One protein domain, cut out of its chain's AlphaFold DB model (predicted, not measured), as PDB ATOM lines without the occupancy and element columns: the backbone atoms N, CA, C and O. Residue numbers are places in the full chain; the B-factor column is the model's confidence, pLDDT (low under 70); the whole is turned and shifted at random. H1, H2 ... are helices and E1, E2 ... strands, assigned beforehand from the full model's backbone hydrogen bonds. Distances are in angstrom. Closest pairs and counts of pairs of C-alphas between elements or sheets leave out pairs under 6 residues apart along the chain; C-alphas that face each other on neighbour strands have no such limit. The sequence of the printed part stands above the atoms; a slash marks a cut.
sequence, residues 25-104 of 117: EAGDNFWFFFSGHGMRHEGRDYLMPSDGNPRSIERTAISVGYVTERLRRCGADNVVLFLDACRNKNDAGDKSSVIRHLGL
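AT A GLANCE: This is residues 25 to 104 of the 117 residues of an uncharacterized protein of Cyanobacteria bacterium J055 (UniProt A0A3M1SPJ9). Three long strands, E1, E3 and E4, lie side by side in a twisted sheet, with the short helix H2 over one face and the other face bare. E1 bends at residue 36, a little past its middle, and beyond the bend pairs with E2, which packs on one end of H2, while the tiny helix H1 only grazes the sheet with its residues 57 to 60. The 80 printed residues hold, in order, E1, E2, H1, H2, E3 and E4; the mixed sheet runs E2, E1, E3, E4, and the class is mixed, helices and strands. The whole is elongated, 41 by 27 by 22 A, yet only just compact, close to loose, with a radius of gyration of the C-alphas of 13.5 A.

HOW THE PARTS SIT: E1, residues 29 to 41, bends by 85 degrees at residue 36. It forms a hairpin with E2, residues 44 to 48, where N 46 and O 39 are 2.8 A apart. E3, residues 78 to 87, is parallel to E1 at 27 degrees, with N 32 and O 80 2.9 A apart. E4, residues 97 to 103, forms a hairpin with E3, antiparallel at 160 degrees, with N 100 and O 81 2.8 A apart. H2, residues 64 to 71, is on the sheet; its closest C-alphas to E2 are those of Val 64 and Tyr 46, 5.4 A. H1, residues 57 to 60, is apart from H2. Every O i to N i+4 pair of H2 is within hydrogen-bond range; H1 is too short for one.

IN THESE COORDINATES: E1 begins at C-alpha 29, (33.561, -45.814, -7.778), and spans 30.3 A; E3 spans 26.1 A. E4 spans 18.6 A and ends at C-alpha 103, (28.791, -37.674, -10.959).

THE WHOLE: The farthest C-alphas, of Glu 25 and Ala 92, are 42.9 A apart. The printed part has no cut and no long link. Model pLDDT is under 70 at residues 25 to 26 and 85 to 104.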
ATOM      1  N   GLU A  25      27.553 -49.757  -3.172       68.06
ATOM      2  CA  GLU A  25      27.075 -48.878  -2.111       68.06
ATOM      3  C   GLU A  25      27.489 -47.419  -2.366       68.06
ATOM      4  O   GLU A  25      28.379 -47.113  -3.169       68.06
ATOM      5  N   ALA A  26      26.843 -46.492  -1.653       67.19
ATOM      6  CA  ALA A  26      27.259 -45.093  -1.639       67.19
ATOM      7  C   ALA A  26      28.718 -45.001  -1.143       67.19
ATOM      8  O   ALA A  26      29.065 -45.546  -0.095       67.19
ATOM      9  N   GLY A  27      29.572 -44.325  -1.909       71.31
ATOM     10  CA  GLY A  27      31.024 -44.266  -1.729       71.31
ATOM     11  C   GLY A  27      31.830 -45.068  -2.756       71.31
ATOM     12  O   GLY A  27      33.017 -44.783  -2.942       71.31
ATOM     13  N   ASP A  28      31.209 -46.014  -3.467       77.44
ATOM     14  CA  ASP A  28      31.902 -46.806  -4.481       77.44
ATOM     15  C   ASP A  28      32.122 -46.028  -5.786       77.44
ATOM     16  O   ASP A  28      31.320 -45.188  -6.208       77.44
ATOM     17  N   ASN A  29      33.231 -46.348  -6.461       77.12
ATOM     18  CA  ASN A  29      33.561 -45.814  -7.778       77.12
ATOM     19  C   ASN A  29      33.363 -46.900  -8.837       77.12
ATOM     20  O   ASN A  29      34.079 -47.902  -8.844       77.12
ATOM     21  N   PHE A  30      32.461 -46.676  -9.790       79.69
ATOM     22  CA  PHE A  30      32.244 -47.588 -10.907       79.69
ATOM     23  C   PHE A  30      32.903 -47.083 -12.187       79.69
ATOM     24  O   PHE A  30      32.670 -45.955 -12.623       79.69
ATOM     25  N   TRP A  31      33.723 -47.928 -12.806       79.25
ATOM     26  CA  TRP A  31      34.480 -47.588 -14.006       79.25
ATOM     27  C   TRP A  31      34.019 -48.491 -15.143       79.25
ATOM     28  O   TRP A  31      34.203 -49.705 -15.095       79.25
ATOM     29  N   PHE A  32      33.431 -47.896 -16.178       78.88
ATOM     30  CA  PHE A  32      33.028 -48.607 -17.385       78.88
ATOM     31  C   PHE A  32      33.915 -48.187 -18.548       78.88
ATOM     32  O   PHE A  32      33.968 -47.007 -18.893       78.88
ATOM     33  N   PHE A  33      34.575 -49.152 -19.179       78.62
ATOM     34  CA  PHE A  33      35.373 -48.927 -20.377       78.62
ATOM     35  C   PHE A  33      34.779 -49.693 -21.554       78.62
ATOM     36  O   PHE A  33      34.560 -50.901 -21.477       78.62
ATOM     37  N   PHE A  34      34.564 -48.990 -22.659       75.94
ATOM     38  CA  PHE A  34      34.202 -49.589 -23.932       75.94
ATOM     39  C   PHE A  34      35.069 -48.998 -25.037       75.94
ATOM     40  O   PHE A  34      35.095 -47.782 -25.216       75.94
ATOM     41  N   SER A  35      35.734 -49.864 -25.799       72.94
ATOM     42  CA  SER A  35      36.451 -49.500 -27.022       72.94
ATOM     43  C   SER A  35      35.850 -50.273 -28.191       72.94
ATOM     44  O   SER A  35      35.660 -51.488 -28.101       72.94
ATOM     45  N   GLY A  36      35.478 -49.574 -29.262       73.25
ATOM     46  CA  GLY A  36      34.794 -50.191 -30.395       73.25
ATOM     47  C   GLY A  36      34.301 -49.202 -31.446       73.25
ATOM     48  O   GLY A  36      34.802 -48.090 -31.586       73.25
ATOM     49  N   HIS A  37      33.299 -49.607 -32.224       76.81
ATOM     50  CA  HIS A  37      32.703 -48.734 -33.230       76.81
ATOM     51  C   HIS A  37      31.546 -47.934 -32.631       76.81
ATOM     52  O   HIS A  37      30.611 -48.491 -32.062       76.81
ATOM     53  N   GLY A  38      31.604 -46.610 -32.764       74.56
ATOM     54  CA  GLY A  38      30.528 -45.712 -32.357       74.56
ATOM     55  C   GLY A  38      29.754 -45.234 -33.572       74.56
ATOM     56  O   GLY A  38      30.354 -44.825 -34.566       74.56
ATOM     57  N   MET A  39      28.426 -45.235 -33.501       76.38
ATOM     58  CA  MET A  39      27.583 -44.697 -34.565       76.38
ATOM     59  C   MET A  39      26.614 -43.650 -34.030       76.38
ATOM     60  O   MET A  39      25.980 -43.821 -32.991       76.38
ATOM     61  N   ARG A  40      26.503 -42.538 -34.757       77.62
ATOM     62  CA  ARG A  40      25.507 -41.494 -34.513       77.62
ATOM     63  C   ARG A  40      24.290 -41.801 -35.380       77.62
ATOM     64  O   ARG A  40      24.421 -41.841 -36.599       77.62
ATOM     65  N   HIS A  41      23.123 -41.975 -34.775       80.44
ATOM     66  CA  HIS A  41      21.869 -42.176 -35.503       80.44
ATOM     67  C   HIS A  41      20.757 -41.362 -34.846       80.44
ATOM     68  O   HIS A  41      20.650 -41.355 -33.623       80.44
ATOM     69  N   GLU A  42      19.987 -40.613 -35.640       81.62
ATOM     70  CA  GLU A  42      18.872 -39.770 -35.164       81.62
ATOM     71  C   GLU A  42      19.201 -38.863 -33.962       81.62
ATOM     72  O   GLU A  42      18.432 -38.721 -33.013       81.62
ATOM     73  N   GLY A  43      20.390 -38.261 -33.952       78.69
ATOM     74  CA  GLY A  43      20.784 -37.386 -32.847       78.69
ATOM     75  C   GLY A  43      21.103 -38.117 -31.531       78.69
ATOM     76  O   GLY A  43      21.339 -37.460 -30.512       78.69
ATOM     77  N   ARG A  44      21.186 -39.451 -31.551       80.31
ATOM     78  CA  ARG A  44      21.619 -40.306 -30.441       80.31
ATOM     79  C   ARG A  44      22.931 -41.010 -30.780       80.31
ATOM     80  O   ARG A  44      23.281 -41.206 -31.944       80.31
ATOM     81  N   ASP A  45      23.677 -41.344 -29.736       81.62
ATOM     82  CA  ASP A  45      24.952 -42.050 -29.843       81.62
ATOM     83  C   ASP A  45      24.751 -43.516 -29.486       81.62
ATOM     84  O   ASP A  45      24.119 -43.823 -28.474       81.62
ATOM     85  N   TYR A  46      25.302 -44.401 -30.308       82.94
ATOM     86  CA  TYR A  46      25.190 -45.843 -30.164       82.94
ATOM     87  C   TYR A  46      26.569 -46.490 -30.176       82.94
ATOM     88  O   TYR A  46      27.441 -46.125 -30.967       82.94
ATOM     89  N   LEU A  47      26.742 -47.468 -29.297       83.38
ATOM     90  CA  LEU A  47      27.855 -48.400 -29.289       83.38
ATOM     91  C   LEU A  47      27.480 -49.564 -30.199       83.38
ATOM     92  O   LEU A  47      26.420 -50.162 -30.018       83.38
ATOM     93  N   MET A  48      28.333 -49.856 -31.177       82.44
ATOM     94  CA  MET A  48      28.182 -50.983 -32.089       82.44
ATOM     95  C   MET A  48      29.009 -52.157 -31.546       82.44
ATOM     96  O   MET A  48      30.242 -52.100 -31.587       82.44
ATOM     97  N   PRO A  49      28.360 -53.209 -31.025       78.19
ATOM     98  CA  PRO A  49      29.028 -54.463 -30.707       78.19
ATOM     99  C   PRO A  49      29.464 -55.196 -31.985       78.19
ATOM    100  O   PRO A  49      29.132 -54.787 -33.099       78.19
ATOM    101  N   SER A  50      30.223 -56.285 -31.844       76.31
ATOM    102  CA  SER A  50      30.837 -56.997 -32.979       76.31
ATOM    103  C   SER A  50      29.830 -57.578 -33.981       76.31
ATOM    104  O   SER A  50      30.160 -57.776 -35.145       76.31
ATOM    105  N   ASP A  51      28.612 -57.872 -33.531       79.75
ATOM    106  CA  ASP A  51      27.473 -58.352 -34.326       79.75
ATOM    107  C   ASP A  51      26.501 -57.223 -34.724       79.75
ATOM    108  O   ASP A  51      25.426 -57.478 -35.273       79.75
ATOM    109  N   GLY A  52      26.866 -55.969 -34.449       77.19
ATOM    110  CA  GLY A  52      26.046 -54.804 -34.732       77.19
ATOM    111  C   GLY A  52      25.865 -54.574 -36.231       77.19
ATOM    112  O   GLY A  52      26.817 -54.589 -37.011       77.19
ATOM    113  N   ASN A  53      24.628 -54.311 -36.647       78.88
ATOM    114  CA  ASN A  53      24.271 -54.072 -38.038       78.88
ATOM    115  C   ASN A  53      23.953 -52.581 -38.265       78.88
ATOM    116  O   ASN A  53      22.928 -52.097 -37.781       78.88
ATOM    117  N   PRO A  54      24.753 -51.853 -39.071       74.62
ATOM    118  CA  PRO A  54      24.507 -50.447 -39.413       74.62
ATOM    119  C   PRO A  54      23.149 -50.164 -40.068       74.62
ATOM    120  O   PRO A  54      22.697 -49.025 -40.075       74.62
ATOM    121  N   ARG A  55      22.491 -51.175 -40.649       79.88
ATOM    122  CA  ARG A  55      21.140 -51.039 -41.224       79.88
ATOM    123  C   ARG A  55      20.029 -51.159 -40.180       79.88
ATOM    124  O   ARG A  55      18.899 -50.784 -40.468       79.88
ATOM    125  N   SER A  56      20.351 -51.667 -38.993       80.94
ATOM    126  CA  SER A  56      19.410 -51.940 -37.902       80.94
ATOM    127  C   SER A  56      19.986 -51.481 -36.561       80.94
ATOM    128  O   SER A  56      19.979 -52.235 -35.585       80.94
ATOM    129  N   ILE A  57      20.502 -50.248 -36.514       79.56
ATOM    130  CA  ILE A  57      21.213 -49.679 -35.355       79.56
ATOM    131  C   ILE A  57      20.355 -49.774 -34.091       79.56
ATOM    132  O   ILE A  57      20.821 -50.264 -33.075       79.56
ATOM    133  N   GLU A  58      19.074 -49.417 -34.153       79.75
ATOM    134  CA  GLU A  58      18.201 -49.423 -32.969       79.75
ATOM    135  C   GLU A  58      18.012 -50.803 -32.325       79.75
ATOM    136  O   GLU A  58      17.725 -50.892 -31.135       79.75
ATOM    137  N   ARG A  59      18.164 -51.881 -33.105       76.62
ATOM    138  CA  ARG A  59      17.973 -53.266 -32.641       76.62
ATOM    139  C   ARG A  59      19.274 -54.006 -32.358       76.62
ATOM    140  O   ARG A  59      19.238 -55.035 -31.695       76.62
ATOM    141  N   THR A  60      20.380 -53.546 -32.930       81.44
ATOM    142  CA  THR A  60      21.668 -54.265 -32.932       81.44
ATOM    143  C   THR A  60      22.820 -53.422 -32.394       81.44
ATOM    144  O   THR A  60      23.964 -53.857 -32.399       81.44
ATOM    145  N   ALA A  61      22.520 -52.214 -31.930       84.31
ATOM    146  CA  ALA A  61      23.440 -51.334 -31.247       84.31
ATOM    147  C   ALA A  61      22.841 -50.927 -29.904       84.31
ATOM    148  O   ALA A  61      21.627 -50.955 -29.694       84.31
ATOM    149  N   ILE A  62      23.704 -50.504 -28.993       83.94
ATOM    150  CA  ILE A  62      23.302 -50.129 -27.643       83.94
ATOM    151  C   ILE A  62      23.463 -48.629 -27.522       83.94
ATOM    152  O   ILE A  62      24.558 -48.097 -27.695       83.94
ATOM    153  N   SER A  63      22.370 -47.919 -27.244       85.00
ATOM    154  CA  SER A  63      22.466 -46.470 -27.087       85.00
ATOM    155  C   SER A  63      23.319 -46.128 -25.865       85.00
ATOM    156  O   SER A  63      23.140 -46.689 -24.783       85.00
ATOM    157  N   VAL A  64      24.221 -45.159 -26.013       81.50
ATOM    158  CA  VAL A  64      25.005 -44.623 -24.894       81.50
ATOM    159  C   VAL A  64      24.069 -44.078 -23.816       81.50
ATOM    160  O   VAL A  64      24.343 -44.241 -22.635       81.50
ATOM    161  N   GLY A  65      22.931 -43.497 -24.214       82.38
ATOM    162  CA  GLY A  65      21.879 -43.068 -23.291       82.38
ATOM    163  C   GLY A  65      21.404 -44.205 -22.384       82.38
ATOM    164  O   GLY A  65      21.451 -44.057 -21.165       82.38
ATOM    165  N   TYR A  66      21.056 -45.357 -22.966       83.38
ATOM    166  CA  TYR A  66      20.658 -46.550 -22.216       83.38
ATOM    167  C   TYR A  66      21.753 -47.004 -21.246       83.38
ATOM    168  O   TYR A  66      21.471 -47.216 -20.071       83.38
ATOM    169  N   VAL A  67      23.011 -47.077 -21.696       81.50
ATOM    170  CA  VAL A  67      24.142 -47.434 -20.820       81.50
ATOM    171  C   VAL A  67      24.249 -46.455 -19.651       81.50
ATOM    172  O   VAL A  67      24.287 -46.874 -18.501       81.50
ATOM    173  N   THR A  68      24.232 -45.146 -19.916       77.69
ATOM    174  CA  THR A  68      24.363 -44.118 -18.870       77.69
ATOM    175  C   THR A  68      23.194 -44.112 -17.885       77.69
ATOM    176  O   THR A  68      23.406 -43.908 -16.694       77.69
ATOM    177  N   GLU A  69      21.964 -44.342 -18.353       81.75
ATOM    178  CA  GLU A  69      20.785 -44.414 -17.490       81.75
ATOM    179  C   GLU A  69      20.880 -45.606 -16.543       81.75
ATOM    180  O   GLU A  69      20.599 -45.487 -15.354       81.75
ATOM    181  N   ARG A  70      21.306 -46.747 -17.077       78.69
ATOM    182  CA  ARG A  70      21.456 -47.977 -16.318       78.69
ATOM    183  C   ARG A  70      22.598 -47.885 -15.310       78.69
ATOM    184  O   ARG A  70      22.391 -48.184 -14.140       78.69
ATOM    185  N   LEU A  71      23.735 -47.327 -15.724       76.50
ATOM    186  CA  LEU A  71      24.862 -47.037 -14.842       76.50
ATOM    187  C   LEU A  71      24.482 -46.132 -13.669       76.50
ATOM    188  O   LEU A  71      24.928 -46.365 -12.558       76.50
ATOM    189  N   ARG A  72      23.618 -45.133 -13.870       73.81
ATOM    190  CA  ARG A  72      23.140 -44.281 -12.766       73.81
ATOM    191  C   ARG A  72      22.313 -45.030 -11.723       73.81
ATOM    192  O   ARG A  72      22.133 -44.518 -10.626       73.81
ATOM    193  N   ARG A  73      21.775 -46.203 -12.059       74.44
ATOM    194  CA  ARG A  73      20.970 -47.025 -11.149       74.44
ATOM    195  C   ARG A  73      21.802 -48.066 -10.394       74.44
ATOM    196  O   ARG A  73      21.226 -48.802  -9.606       74.44
ATOM    197  N   CYS A  74      23.120 -48.130 -10.606       71.06
ATOM    198  CA  CYS A  74      23.974 -49.150  -9.986       71.06
ATOM    199  C   CYS A  74      24.246 -48.944  -8.490       71.06
ATOM    200  O   CYS A  74      24.745 -49.864  -7.855       71.06
ATOM    201  N   GLY A  75      23.933 -47.765  -7.941       70.50
ATOM    202  CA  GLY A  75      24.131 -47.443  -6.523       70.50
ATOM    203  C   GLY A  75      25.456 -46.748  -6.190       70.50
ATOM    204  O   GLY A  75      25.592 -46.241  -5.084       70.50
ATOM    205  N   ALA A  76      26.393 -46.657  -7.140       74.69
ATOM    206  CA  ALA A  76      27.669 -45.966  -6.946       74.69
ATOM    207  C   ALA A  76      27.518 -44.432  -6.936       74.69
ATOM    208  O   ALA A  76      26.784 -43.867  -7.752       74.69
ATOM    209  N   ASP A  77      28.295 -43.753  -6.086       73.25
ATOM    210  CA  ASP A  77      28.329 -42.281  -6.021       73.25
ATOM    211  C   ASP A  77      29.031 -41.669  -7.240       73.25
ATOM    212  O   ASP A  77      28.634 -40.613  -7.754       73.25
ATOM    213  N   ASN A  78      30.070 -42.351  -7.726       72.69
ATOM    214  CA  ASN A  78      30.863 -41.905  -8.860       72.69
ATOM    215  C   ASN A  78      30.872 -42.962  -9.951       72.69
ATOM    216  O   ASN A  78      31.410 -44.056  -9.781       72.69
ATOM    217  N   VAL A  79      30.353 -42.600 -11.119       77.31
ATOM    218  CA  VAL A  79      30.421 -43.443 -12.307       77.31
ATOM    219  C   VAL A  79      31.271 -42.745 -13.364       77.31
ATOM    220  O   VAL A  79      30.951 -41.645 -13.820       77.31
ATOM    221  N   VAL A  80      32.345 -43.399 -13.799       78.81
ATOM    222  CA  VAL A  80      33.198 -42.933 -14.896       78.81
ATOM    223  C   VAL A  80      33.003 -43.840 -16.102       78.81
ATOM    224  O   VAL A  80      33.224 -45.047 -16.035       78.81
ATOM    225  N   LEU A  81      32.579 -43.251 -17.216       78.00
ATOM    226  CA  LEU A  81      32.345 -43.934 -18.480       78.00
ATOM    227  C   LEU A  81      33.391 -43.490 -19.508       78.00
ATOM    228  O   LEU A  81      33.395 -42.341 -19.943       78.00
ATOM    229  N   PHE A  82      34.239 -44.419 -19.934       78.00
ATOM    230  CA  PHE A  82      35.202 -44.238 -21.014       78.00
ATOM    231  C   PHE A  82      34.674 -44.909 -22.281       78.00
ATOM    232  O   PHE A  82      34.486 -46.125 -22.313       78.00
ATOM    233  N   LEU A  83      34.433 -44.116 -23.325       71.00
ATOM    234  CA  LEU A  83      34.020 -44.596 -24.640       71.00
ATOM    235  C   LEU A  83      35.086 -44.244 -25.673       71.00
ATOM    236  O   LEU A  83      35.145 -43.116 -26.156       71.00
ATOM    237  N   ASP A  84      35.898 -45.219 -26.046       71.44
ATOM    238  CA  ASP A  84      36.812 -45.137 -27.181       71.44
ATOM    239  C   ASP A  84      36.096 -45.672 -28.425       71.44
ATOM    240  O   ASP A  84      36.244 -46.822 -28.837       71.44
ATOM    241  N   ALA A  85      35.191 -44.854 -28.960       64.94
ATOM    242  CA  ALA A  85      34.338 -45.247 -30.064       64.94
ATOM    243  C   ALA A  85      34.654 -44.395 -31.293       64.94
ATOM    244  O   ALA A  85      34.219 -43.247 -31.375       64.94
ATOM    245  N   CYS A  86      35.385 -44.955 -32.264       59.91
ATOM    246  CA  CYS A  86      35.665 -44.267 -33.525       59.91
ATOM    247  C   CYS A  86      34.337 -43.968 -34.227       59.91
ATOM    248  O   CYS A  86      33.683 -44.867 -34.769       59.91
ATOM    249  N   ARG A  87      33.913 -42.703 -34.177       56.25
ATOM    250  CA  ARG A  87      32.708 -42.224 -34.843       56.25
ATOM    251  C   ARG A  87      33.024 -42.113 -36.320       56.25
ATOM    252  O   ARG A  87      33.648 -41.148 -36.744       56.25
ATOM    253  N   ASN A  88      32.570 -43.074 -37.117       48.47
ATOM    254  CA  ASN A  88      32.643 -42.912 -38.562       48.47
ATOM    255  C   ASN A  88      31.574 -41.894 -38.984       48.47
ATOM    256  O   ASN A  88      30.439 -42.247 -39.304       48.47
ATOM    257  N   LYS A  89      31.911 -40.607 -38.894       48.50
ATOM    258  CA  LYS A  89      31.201 -39.555 -39.609       48.50
ATOM    259  C   LYS A  89      31.796 -39.507 -41.007       48.50
ATOM    260  O   LYS A  89      33.010 -39.564 -41.168       48.50
ATOM    261  N   ASN A  90      30.952 -39.311 -42.007       43.69
ATOM    262  CA  ASN A  90      31.378 -38.885 -43.339       43.69
ATOM    263  C   ASN A  90      31.935 -37.441 -43.346       43.69
ATOM    264  O   ASN A  90      31.919 -36.792 -44.382       43.69
ATOM    265  N   ASP A  91      32.457 -36.964 -42.217       44.34
ATOM    266  CA  ASP A  91      33.148 -35.695 -42.057       44.34
ATOM    267  C   ASP A  91      34.498 -36.028 -41.417       44.34
ATOM    268  O   ASP A  91      34.569 -36.685 -40.377       44.34
ATOM    269  N   ALA A  92      35.563 -35.669 -42.121       41.38
ATOM    270  CA  ALA A  92      36.912 -36.171 -41.930       41.38
ATOM    271  C   ALA A  92      37.424 -36.123 -40.473       41.38
ATOM    272  O   ALA A  92      37.459 -35.069 -39.849       41.38
ATOM    273  N   GLY A  93      37.942 -37.259 -39.995       40.53
ATOM    274  CA  GLY A  93      39.132 -37.274 -39.136       40.53
ATOM    275  C   GLY A  93      38.975 -37.335 -37.615       40.53
ATOM    276  O   GLY A  93      39.998 -37.251 -36.945       40.53
ATOM    277  N   ASP A  94      37.785 -37.515 -37.040       44.31
ATOM    278  CA  ASP A  94      37.638 -37.424 -35.577       44.31
ATOM    279  C   ASP A  94      37.602 -38.799 -34.871       44.31
ATOM    280  O   ASP A  94      36.574 -39.481 -34.820       44.31
ATOM    281  N   LYS A  95      38.745 -39.222 -34.309       46.94
ATOM    282  CA  LYS A  95      38.817 -40.313 -33.318       46.94
ATOM    283  C   LYS A  95      38.374 -39.765 -31.959       46.94
ATOM    284  O   LYS A  95      39.200 -39.412 -31.124       46.94
ATOM    285  N   SER A  96      37.065 -39.658 -31.750       52.78
ATOM    286  CA  SER A  96      36.523 -39.069 -30.524       52.78
ATOM    287  C   SER A  96      36.521 -40.082 -29.367       52.78
ATOM    288  O   SER A  96      35.580 -40.865 -29.222       52.78
ATOM    289  N   SER A  97      37.538 -40.041 -28.506       54.69
ATOM    290  CA  SER A  97      37.464 -40.653 -27.173       54.69
ATOM    291  C   SER A  97      36.548 -39.801 -26.300       54.69
ATOM    292  O   SER A  97      36.848 -38.645 -26.010       54.69
ATOM    293  N   VAL A  98      35.400 -40.341 -25.896       59.84
ATOM    294  CA  VAL A  98      34.436 -39.634 -25.051       59.84
ATOM    295  C   VAL A  98      34.567 -40.150 -23.623       59.84
ATOM    296  O   VAL A  98      34.138 -41.259 -23.311       59.84
ATOM    297  N   ILE A  99      35.115 -39.318 -22.740       55.22
ATOM    298  CA  ILE A  99      35.083 -39.549 -21.295       55.22
ATOM    299  C   ILE A  99      33.842 -38.845 -20.750       55.22
ATOM    300  O   ILE A  99      33.711 -37.625 -20.846       55.22
ATOM    301  N   ARG A 100      32.897 -39.610 -20.205       63.03
ATOM    302  CA  ARG A 100      31.726 -39.083 -19.503       63.03
ATOM    303  C   ARG A 100      31.838 -39.408 -18.027       63.03
ATOM    304  O   ARG A 100      31.713 -40.561 -17.629       63.03
ATOM    305  N   HIS A 101      32.007 -38.379 -17.211       57.34
ATOM    306  CA  HIS A 101      31.795 -38.495 -15.779       57.34
ATOM    307  C   HIS A 101      30.299 -38.332 -15.483       57.34
ATOM    308  O   HIS A 101      29.689 -37.315 -15.814       57.34
ATOM    309  N   LEU A 102      29.693 -39.357 -14.895       61.06
ATOM    310  CA  LEU A 102      28.332 -39.328 -14.380       61.06
ATOM    311  C   LEU A 102      28.436 -39.186 -12.855       61.06
ATOM    312  O   LEU A 102      28.291 -40.160 -12.124       61.06
ATOM    313  N   GLY A 103      28.749 -37.977 -12.389       50.56
ATOM    314  CA  GLY A 103      28.791 -37.674 -10.959       50.56
ATOM    315  C   GLY A 103      27.378 -37.544 -10.405       50.56
ATOM    316  O   GLY A 103      26.618 -36.694 -10.877       50.56
ATOM    317  N   LEU A 104      27.018 -38.375  -9.423       53.25
ATOM    318  CA  LEU A 104      25.767 -38.227  -8.669       53.25
ATOM    319  C   LEU A 104      25.941 -37.384  -7.394       53.25
ATOM    320  O   LEU A 104      24.954 -37.062  -6.739       53.25
TER     321      LEU A 104